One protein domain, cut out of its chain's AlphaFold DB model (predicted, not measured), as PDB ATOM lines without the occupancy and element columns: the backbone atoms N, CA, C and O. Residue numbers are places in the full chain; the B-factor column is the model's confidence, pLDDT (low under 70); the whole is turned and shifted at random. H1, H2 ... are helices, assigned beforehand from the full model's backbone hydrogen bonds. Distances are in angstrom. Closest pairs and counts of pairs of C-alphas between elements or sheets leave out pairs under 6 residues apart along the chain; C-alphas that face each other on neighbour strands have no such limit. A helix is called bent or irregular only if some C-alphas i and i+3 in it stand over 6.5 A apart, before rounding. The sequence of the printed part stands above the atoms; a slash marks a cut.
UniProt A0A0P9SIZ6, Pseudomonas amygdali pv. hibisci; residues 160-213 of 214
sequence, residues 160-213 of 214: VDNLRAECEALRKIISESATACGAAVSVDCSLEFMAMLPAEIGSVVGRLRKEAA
ATOM      1  N   VAL A 160     322.614 246.267 201.595       97.44
ATOM      2  CA  VAL A 160     324.029 246.647 201.727       97.44
ATOM      3  C   VAL A 160     324.371 246.961 203.182       97.44
ATOM      4  O   VAL A 160     325.397 246.490 203.666       97.44
ATOM      5  N   ASP A 161     323.511 247.694 203.888       97.12
ATOM      6  CA  ASP A 161     323.732 248.032 205.297       97.12
ATOM      7  C   ASP A 161     323.718 246.785 206.191       97.12
ATOM      8  O   ASP A 161     324.618 246.609 207.013       97.12
ATOM      9  N   ASN A 162     322.781 245.860 205.962       97.38
ATOM     10  CA  ASN A 162     322.748 244.579 206.672       97.38
ATOM     11  C   ASN A 162     324.014 243.750 206.429       97.38
ATOM     12  O   ASN A 162     324.615 243.259 207.380       97.38
ATOM     13  N   LEU A 163     324.451 243.620 205.171       96.31
ATOM     14  CA  LEU A 163     325.674 242.883 204.840       96.31
ATOM     15  C   LEU A 163     326.918 243.541 205.445       96.31
ATOM     16  O   LEU A 163     327.835 242.841 205.867       96.31
ATOM     17  N   ARG A 164     326.964 244.877 205.511       95.00
ATOM     18  CA  ARG A 164     328.044 245.602 206.192       95.00
ATOM     19  C   ARG A 164     328.068 245.294 207.685       95.00
ATOM     20  O   ARG A 164     329.136 244.967 208.194       95.00
ATOM     21  N   ALA A 165     326.914 245.342 208.350       94.81
ATOM     22  CA  ALA A 165     326.794 245.018 209.768       94.81
ATOM     23  C   ALA A 165     327.175 243.554 210.055       94.81
ATOM     24  O   ALA A 165     327.909 243.278 211.000       94.81
ATOM     25  N   GLU A 166     326.744 242.617 209.207       95.94
ATOM     26  CA  GLU A 166     327.126 241.205 209.309       95.94
ATOM     27  C   GLU A 166     328.638 241.012 209.116       95.94
ATOM     28  O   GLU A 166     329.281 240.333 209.914       95.94
ATOM     29  N   CYS A 167     329.241 241.665 208.116       90.56
ATOM     30  CA  CYS A 167     330.691 241.634 207.916       90.56
ATOM     31  C   CYS A 167     331.453 242.200 209.121       90.56
ATOM     32  O   CYS A 167     332.499 241.669 209.490       90.56
ATOM     33  N   GLU A 168     330.956 243.275 209.730       90.06
ATOM     34  CA  GLU A 168     331.549 243.867 210.929       90.06
ATOM     35  C   GLU A 168     331.451 242.922 212.135       90.06
ATOM     36  O   GLU A 168     332.450 242.690 212.819       90.06
ATOM     37  N   ALA A 169     330.291 242.291 212.338       90.94
ATOM     38  CA  ALA A 169     330.099 241.285 213.376       90.94
ATOM     39  C   ALA A 169     331.033 240.078 213.186       90.94
ATOM     40  O   ALA A 169     331.690 239.648 214.135       90.94
ATOM     41  N   LEU A 170     331.160 239.570 211.955       88.12
ATOM     42  CA  LEU A 170     332.074 238.471 211.630       88.12
ATOM     43  C   LEU A 170     333.536 238.851 211.887       88.12
ATOM     44  O   LEU A 170     334.275 238.065 212.479       88.12
ATOM     45  N   ARG A 171     333.960 240.062 211.499       85.31
ATOM     46  CA  ARG A 171     335.312 240.564 211.804       85.31
ATOM     47  C   ARG A 171     335.572 240.601 213.306       85.31
ATOM     48  O   ARG A 171     336.643 240.179 213.733       85.31
ATOM     49  N   LYS A 172     334.598 241.052 214.102       85.12
ATOM     50  CA  LYS A 172     334.704 241.075 215.564       85.12
ATOM     51  C   LYS A 172     334.865 239.668 216.149       85.12
ATOM     52  O   LYS A 172     335.799 239.451 216.912       85.12
ATOM     53  N   ILE A 173     334.035 238.708 215.730       86.69
ATOM     54  CA  ILE A 173     334.125 237.301 216.170       86.69
ATOM     55  C   ILE A 173     335.504 236.709 215.850       86.69
ATOM     56  O   ILE A 173     336.102 236.029 216.687       86.69
ATOM     57  N   ILE A 174     336.028 236.969 214.648       81.94
ATOM     58  CA  ILE A 174     337.351 236.486 214.236       81.94
ATOM     59  C   ILE A 174     338.452 237.123 215.093       81.94
ATOM     60  O   ILE A 174     339.333 236.405 215.563       81.94
ATOM     61  N   SER A 175     338.384 238.435 215.343       79.00
ATOM     62  CA  SER A 175     339.326 239.148 216.218       79.00
ATOM     63  C   SER A 175     339.352 238.569 217.636       79.00
ATOM     64  O   SER A 175     340.416 238.254 218.175       79.00
ATOM     65  N   GLU A 176     338.169 238.369 218.226       82.38
ATOM     66  CA  GLU A 176     338.000 237.792 219.565       82.38
ATOM     67  C   GLU A 176     338.545 236.360 219.623       82.38
ATOM     68  O   GLU A 176     339.286 236.017 220.545       82.38
ATOM     69  N   SER A 177     338.254 235.544 218.605       81.75
ATOM     70  CA  SER A 177     338.749 234.165 218.503       81.75
ATOM     71  C   SER A 177     340.276 234.111 218.364       81.75
ATOM     72  O   SER A 177     340.932 233.331 219.051       81.75
ATOM     73  N   ALA A 178     340.861 234.963 217.516       73.62
ATOM     74  CA  ALA A 178     342.311 235.049 217.337       73.62
ATOM     75  C   ALA A 178     343.020 235.495 218.628       73.62
ATOM     76  O   ALA A 178     344.042 234.916 219.006       73.62
ATOM     77  N   THR A 179     342.441 236.471 219.334       75.31
ATOM     78  CA  THR A 179     342.932 236.939 220.638       75.31
ATOM     79  C   THR A 179     342.873 235.820 221.682       75.31
ATOM     80  O   THR A 179     343.856 235.587 222.383       75.31
ATOM     81  N   ALA A 180     341.763 235.073 221.752       78.75
ATOM     82  CA  ALA A 180     341.595 233.958 222.690       78.75
ATOM     83  C   ALA A 180     342.616 232.827 222.474       78.75
ATOM     84  O   ALA A 180     343.013 232.164 223.431       78.75
ATOM     85  N   CYS A 181     343.080 232.622 221.239       73.19
ATOM     86  CA  CYS A 181     344.128 231.650 220.932       73.19
ATOM     87  C   CYS A 181     345.552 232.137 221.260       73.19
ATOM     88  O   CYS A 181     346.480 231.345 221.140       73.19
ATOM     89  N   GLY A 182     345.762 233.391 221.679       66.69
ATOM     90  CA  GLY A 182     347.086 233.918 222.038       66.69
ATOM     91  C   GLY A 182     347.894 234.482 220.862       66.69
ATOM     92  O   GLY A 182     349.115 234.626 220.965       66.69
ATOM     93  N   ALA A 183     347.242 234.804 219.738       65.44
ATOM     94  CA  ALA A 183     347.866 235.620 218.699       65.44
ATOM     95  C   ALA A 183     348.057 237.064 219.214       65.44
ATOM     96  O   ALA A 183     347.211 237.585 219.938       65.44
ATOM     97  N   ALA A 184     349.163 237.727 218.861       57.25
ATOM     98  CA  ALA A 184     349.359 239.146 219.166       57.25
ATOM     99  C   ALA A 184     348.560 239.973 218.145       57.25
ATOM    100  O   ALA A 184     349.029 240.216 217.036       57.25
ATOM    101  N   VAL A 185     347.312 240.316 218.468       56.47
ATOM    102  CA  VAL A 185     346.365 240.886 217.495       56.47
ATOM    103  C   VAL A 185     346.377 242.423 217.515       56.47
ATOM    104  O   VAL A 185     346.347 243.040 218.577       56.47
ATOM    105  N   SER A 186     346.394 243.034 216.323       55.31
ATOM    106  CA  SER A 186     346.071 244.453 216.105       55.31
ATOM    107  C   SER A 186     344.551 244.640 216.087       55.31
ATOM    108  O   SER A 186     343.843 243.858 215.458       55.31
ATOM    109  N   VAL A 187     344.054 245.680 216.760       54.19
ATOM    110  CA  VAL A 187     342.622 245.920 217.042       54.19
ATOM    111  C   VAL A 187     341.771 246.074 215.767       54.19
ATOM    112  O   VAL A 187     340.572 245.800 215.789       54.19
ATOM    113  N   ASP A 188     342.394 246.407 214.635       57.22
ATOM    114  CA  ASP A 188     341.723 246.550 213.347       57.22
ATOM    115  C   ASP A 188     341.901 245.290 212.484       57.22
ATOM    116  O   ASP A 188     342.930 245.089 211.837       57.22
ATOM    117  N   CYS A 189     340.864 244.446 212.432       60.12
ATOM    118  CA  CYS A 189     340.745 243.314 211.501       60.12
ATOM    119  C   CYS A 189     340.592 243.784 210.039       60.12
ATOM    120  O   CYS A 189     339.539 243.622 209.412       60.12
ATOM    121  N   SER A 190     341.644 244.396 209.496       67.62
ATOM    122  CA  SER A 190     341.725 244.818 208.099       67.62
ATOM    123  C   SER A 190     341.745 243.605 207.154       67.62
ATOM    124  O   SER A 190     342.079 242.486 207.546       67.62
ATOM    125  N   LEU A 191     341.385 243.809 205.881       65.12
ATOM    126  CA  LEU A 191     341.469 242.747 204.861       65.12
ATOM    127  C   LEU A 191     342.902 242.217 204.701       65.12
ATOM    128  O   LEU A 191     343.103 241.030 204.471       65.12
ATOM    129  N   GLU A 192     343.889 243.094 204.869       68.00
ATOM    130  CA  GLU A 192     345.311 242.759 204.834       68.00
ATOM    131  C   GLU A 192     345.725 241.912 206.048       68.00
ATOM    132  O   GLU A 192     346.436 240.921 205.904       68.00
ATOM    133  N   PHE A 193     345.186 242.215 207.234       66.62
ATOM    134  CA  PHE A 193     345.349 241.383 208.427       66.62
ATOM    135  C   PHE A 193     344.713 239.993 208.259       66.62
ATOM    136  O   PHE A 193     345.353 238.984 208.557       66.62
ATOM    137  N   MET A 194     343.490 239.916 207.721       68.06
ATOM    138  CA  MET A 194     342.808 238.639 207.463       68.06
ATOM    139  C   MET A 194     343.598 237.726 206.517       68.06
ATOM    140  O   MET A 194     343.542 236.507 206.658       68.06
ATOM    141  N   ALA A 195     344.361 238.299 205.581       72.88
ATOM    142  CA  ALA A 195     345.231 237.535 204.692       72.88
ATOM    143  C   ALA A 195     346.441 236.915 205.420       72.88
ATOM    144  O   ALA A 195     346.912 235.851 205.021       72.88
ATOM    145  N   MET A 196     346.926 237.540 206.500       72.12
ATOM    146  CA  MET A 196     348.068 237.063 207.299       72.12
ATOM    147  C   MET A 196     347.659 236.140 208.460       72.12
ATOM    148  O   MET A 196     348.466 235.334 208.928       72.12
ATOM    149  N   LEU A 197     346.394 236.200 208.891       69.81
ATOM    150  CA  LEU A 197     345.853 235.449 210.028       69.81
ATOM    151  C   LEU A 197     346.094 233.920 209.974       69.81
ATOM    152  O   LEU A 197     346.461 233.355 211.008       69.81
ATOM    153  N   PRO A 198     345.960 233.218 208.825       76.06
ATOM    154  CA  PRO A 198     346.214 231.775 208.770       76.06
ATOM    155  C   PRO A 198     347.654 231.393 209.143       76.06
ATOM    156  O   PRO A 198     347.874 230.359 209.778       76.06
ATOM    157  N   ALA A 199     348.633 232.229 208.778       74.62
ATOM    158  CA  ALA A 199     350.041 231.995 209.092       74.62
ATOM    159  C   ALA A 199     350.328 232.189 210.592       74.62
ATOM    160  O   ALA A 199     351.004 231.357 211.204       74.62
ATOM    161  N   GLU A 200     349.752 233.228 211.204       72.69
ATOM    162  CA  GLU A 200     349.873 233.505 212.643       72.69
ATOM    163  C   GLU A 200     349.233 232.407 213.508       72.69
ATOM    164  O   GLU A 200     349.856 231.903 214.447       72.69
ATOM    165  N   ILE A 201     348.025 231.946 213.151       72.06
ATOM    166  CA  ILE A 201     347.367 230.817 213.832       72.06
ATOM    167  C   ILE A 201     348.229 229.554 213.729       72.06
ATOM    168  O   ILE A 201     348.420 228.850 214.724       72.06
ATOM    169  N   GLY A 202     348.797 229.276 212.550       77.50
ATOM    170  CA  GLY A 202     349.706 228.145 212.351       77.50
ATOM    171  C   GLY A 202     350.927 228.193 213.278       77.50
ATOM    172  O   GLY A 202     351.300 227.172 213.861       77.50
ATOM    173  N   SER A 203     351.504 229.382 213.479       77.38
ATOM    174  CA  SER A 203     352.627 229.609 214.399       77.38
ATOM    175  C   SER A 203     352.251 229.337 215.862       77.38
ATOM    176  O   SER A 203     352.973 228.641 216.581       77.38
ATOM    177  N   VAL A 204     351.089 229.822 216.310       74.69
ATOM    178  CA  VAL A 204     350.568 229.605 217.671       74.69
ATOM    179  C   VAL A 204     350.256 228.130 217.935       74.69
ATOM    180  O   VAL A 204     350.720 227.577 218.929       74.69
ATOM    181  N   VAL A 205     349.539 227.457 217.030       78.25
ATOM    182  CA  VAL A 205     349.247 226.017 217.150       78.25
ATOM    183  C   VAL A 205     350.542 225.205 217.161       78.25
ATOM    184  O   VAL A 205     350.668 224.238 217.914       78.25
ATOM    185  N   GLY A 206     351.530 225.612 216.360       79.44
ATOM    186  CA  GLY A 206     352.867 225.028 216.375       79.44
ATOM    187  C   GLY A 206     353.569 225.168 217.729       79.44
ATOM    188  O   GLY A 206     354.212 224.215 218.169       79.44
ATOM    189  N   ARG A 207     353.430 226.317 218.408       78.94
ATOM    190  CA  ARG A 207     353.945 226.531 219.773       78.94
ATOM    191  C   ARG A 207     353.211 225.675 220.804       78.94
ATOM    192  O   ARG A 207     353.866 224.907 221.497       78.94
ATOM    193  N   LEU A 208     351.877 225.702 220.816       76.38
ATOM    194  CA  LEU A 208     351.060 224.909 221.747       76.38
ATOM    195  C   LEU A 208     351.326 223.401 221.628       76.38
ATOM    196  O   LEU A 208     351.393 222.697 222.628       76.38
ATOM    197  N   ARG A 209     351.530 222.886 220.407       79.69
ATOM    198  CA  ARG A 209     351.903 221.475 220.195       79.69
ATOM    199  C   ARG A 209     353.283 221.127 220.742       79.69
ATOM    200  O   ARG A 209     353.484 219.993 221.158       79.69
ATOM    201  N   LYS A 210     354.231 222.067 220.706       78.25
ATOM    202  CA  LYS A 210     355.569 221.874 221.282       78.25
ATOM    203  C   LYS A 210     355.529 221.922 222.807       78.25
ATOM    204  O   LYS A 210     356.192 221.108 223.432       78.25
ATOM    205  N   GLU A 211     354.732 222.822 223.379       75.00
ATOM    206  CA  GLU A 211     354.512 222.926 224.829       75.00
ATOM    207  C   GLU A 211     353.772 221.702 225.391       75.00
ATOM    208  O   GLU A 211     354.114 221.232 226.465       75.00
ATOM    209  N   ALA A 212     352.822 221.127 224.648       69.06
ATOM    210  CA  ALA A 212     352.117 219.902 225.043       69.06
ATOM    211  C   ALA A 212     352.945 218.607 224.879       69.06
ATOM    212  O   ALA A 212     352.490 217.539 225.285       69.06
ATOM    213  N   ALA A 213     354.115 218.679 224.234       68.38
ATOM    214  CA  ALA A 213     355.023 217.550 224.015       68.38
ATOM    215  C   ALA A 213     356.236 217.549 224.972       68.38
ATOM    216  O   ALA A 213     357.122 216.704 224.818       68.38
TER     217      ALA A 213
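What this domain is: This is residues 160 to 213 of the 214 residues of a protein of Pseudomonas amygdali pv. hibisci (UniProt A0A0P9SIZ6). Two long helices, H1 and H2, run the same way, shifted along the long axis of a rod like a drawn-out Z, with the later part of H1 alongside the earlier part of H2, and the link of residues 181 to 190 folds back from the end of H1 to the start of H2. The later part of H1 and H2 come near each other but are only loosely packed, while residues 160 to 167 of H1 stick out at one end of the rod. The printed part has 54 residues with two named helices, H1 then H2, and no named strand; the class is all helix. It is loose, with a radius of gyration of the C-alphas of 13.3 A, and the C-alphas span 48 by 18 by 15 A.

Where its parts are: H1 is residues 160 to 180, 30.1 A from first to last C-alpha, and begins at C-alpha 160 at (324.029, 246.647, 201.727). H2 is residues 191 to 211, 31.0 A from first to last C-alpha, from C-alpha 191 at (341.469, 242.747, 204.861) to C-alpha 211 at (354.512, 222.926, 224.829). H2 is irregular, with C-alphas 195 and 198 7.1 A apart, and it has a kink of 34 degrees near residue 198.

How they stand to each other: H1 and H2 are close but not clearly touching, with 1 pair of C-alphas within 8 A, those of Ala 178 and Ile 201 at 7.5 A. Their lines stand at a shallow tilt of 24 degrees and run the same way, and their centres are 18.7 A apart. In H1 every O i to N i+4 pair is within hydrogen-bond range; in H2 15 of 17 are.

The domain as a whole: The C-alphas of Val 160 and Ala 213, the two farthest apart, are 48.0 A apart. Without residues 160 to 167, which stand free, the body spans 38 by 17 by 14 A. The printed part has no cut, and the link from H1 to H2, of 10 residues, is short but not tight. The mean pLDDT of the printed part is 76.8, and residues 182 to 194, 197 and 212 to 213 are under 70.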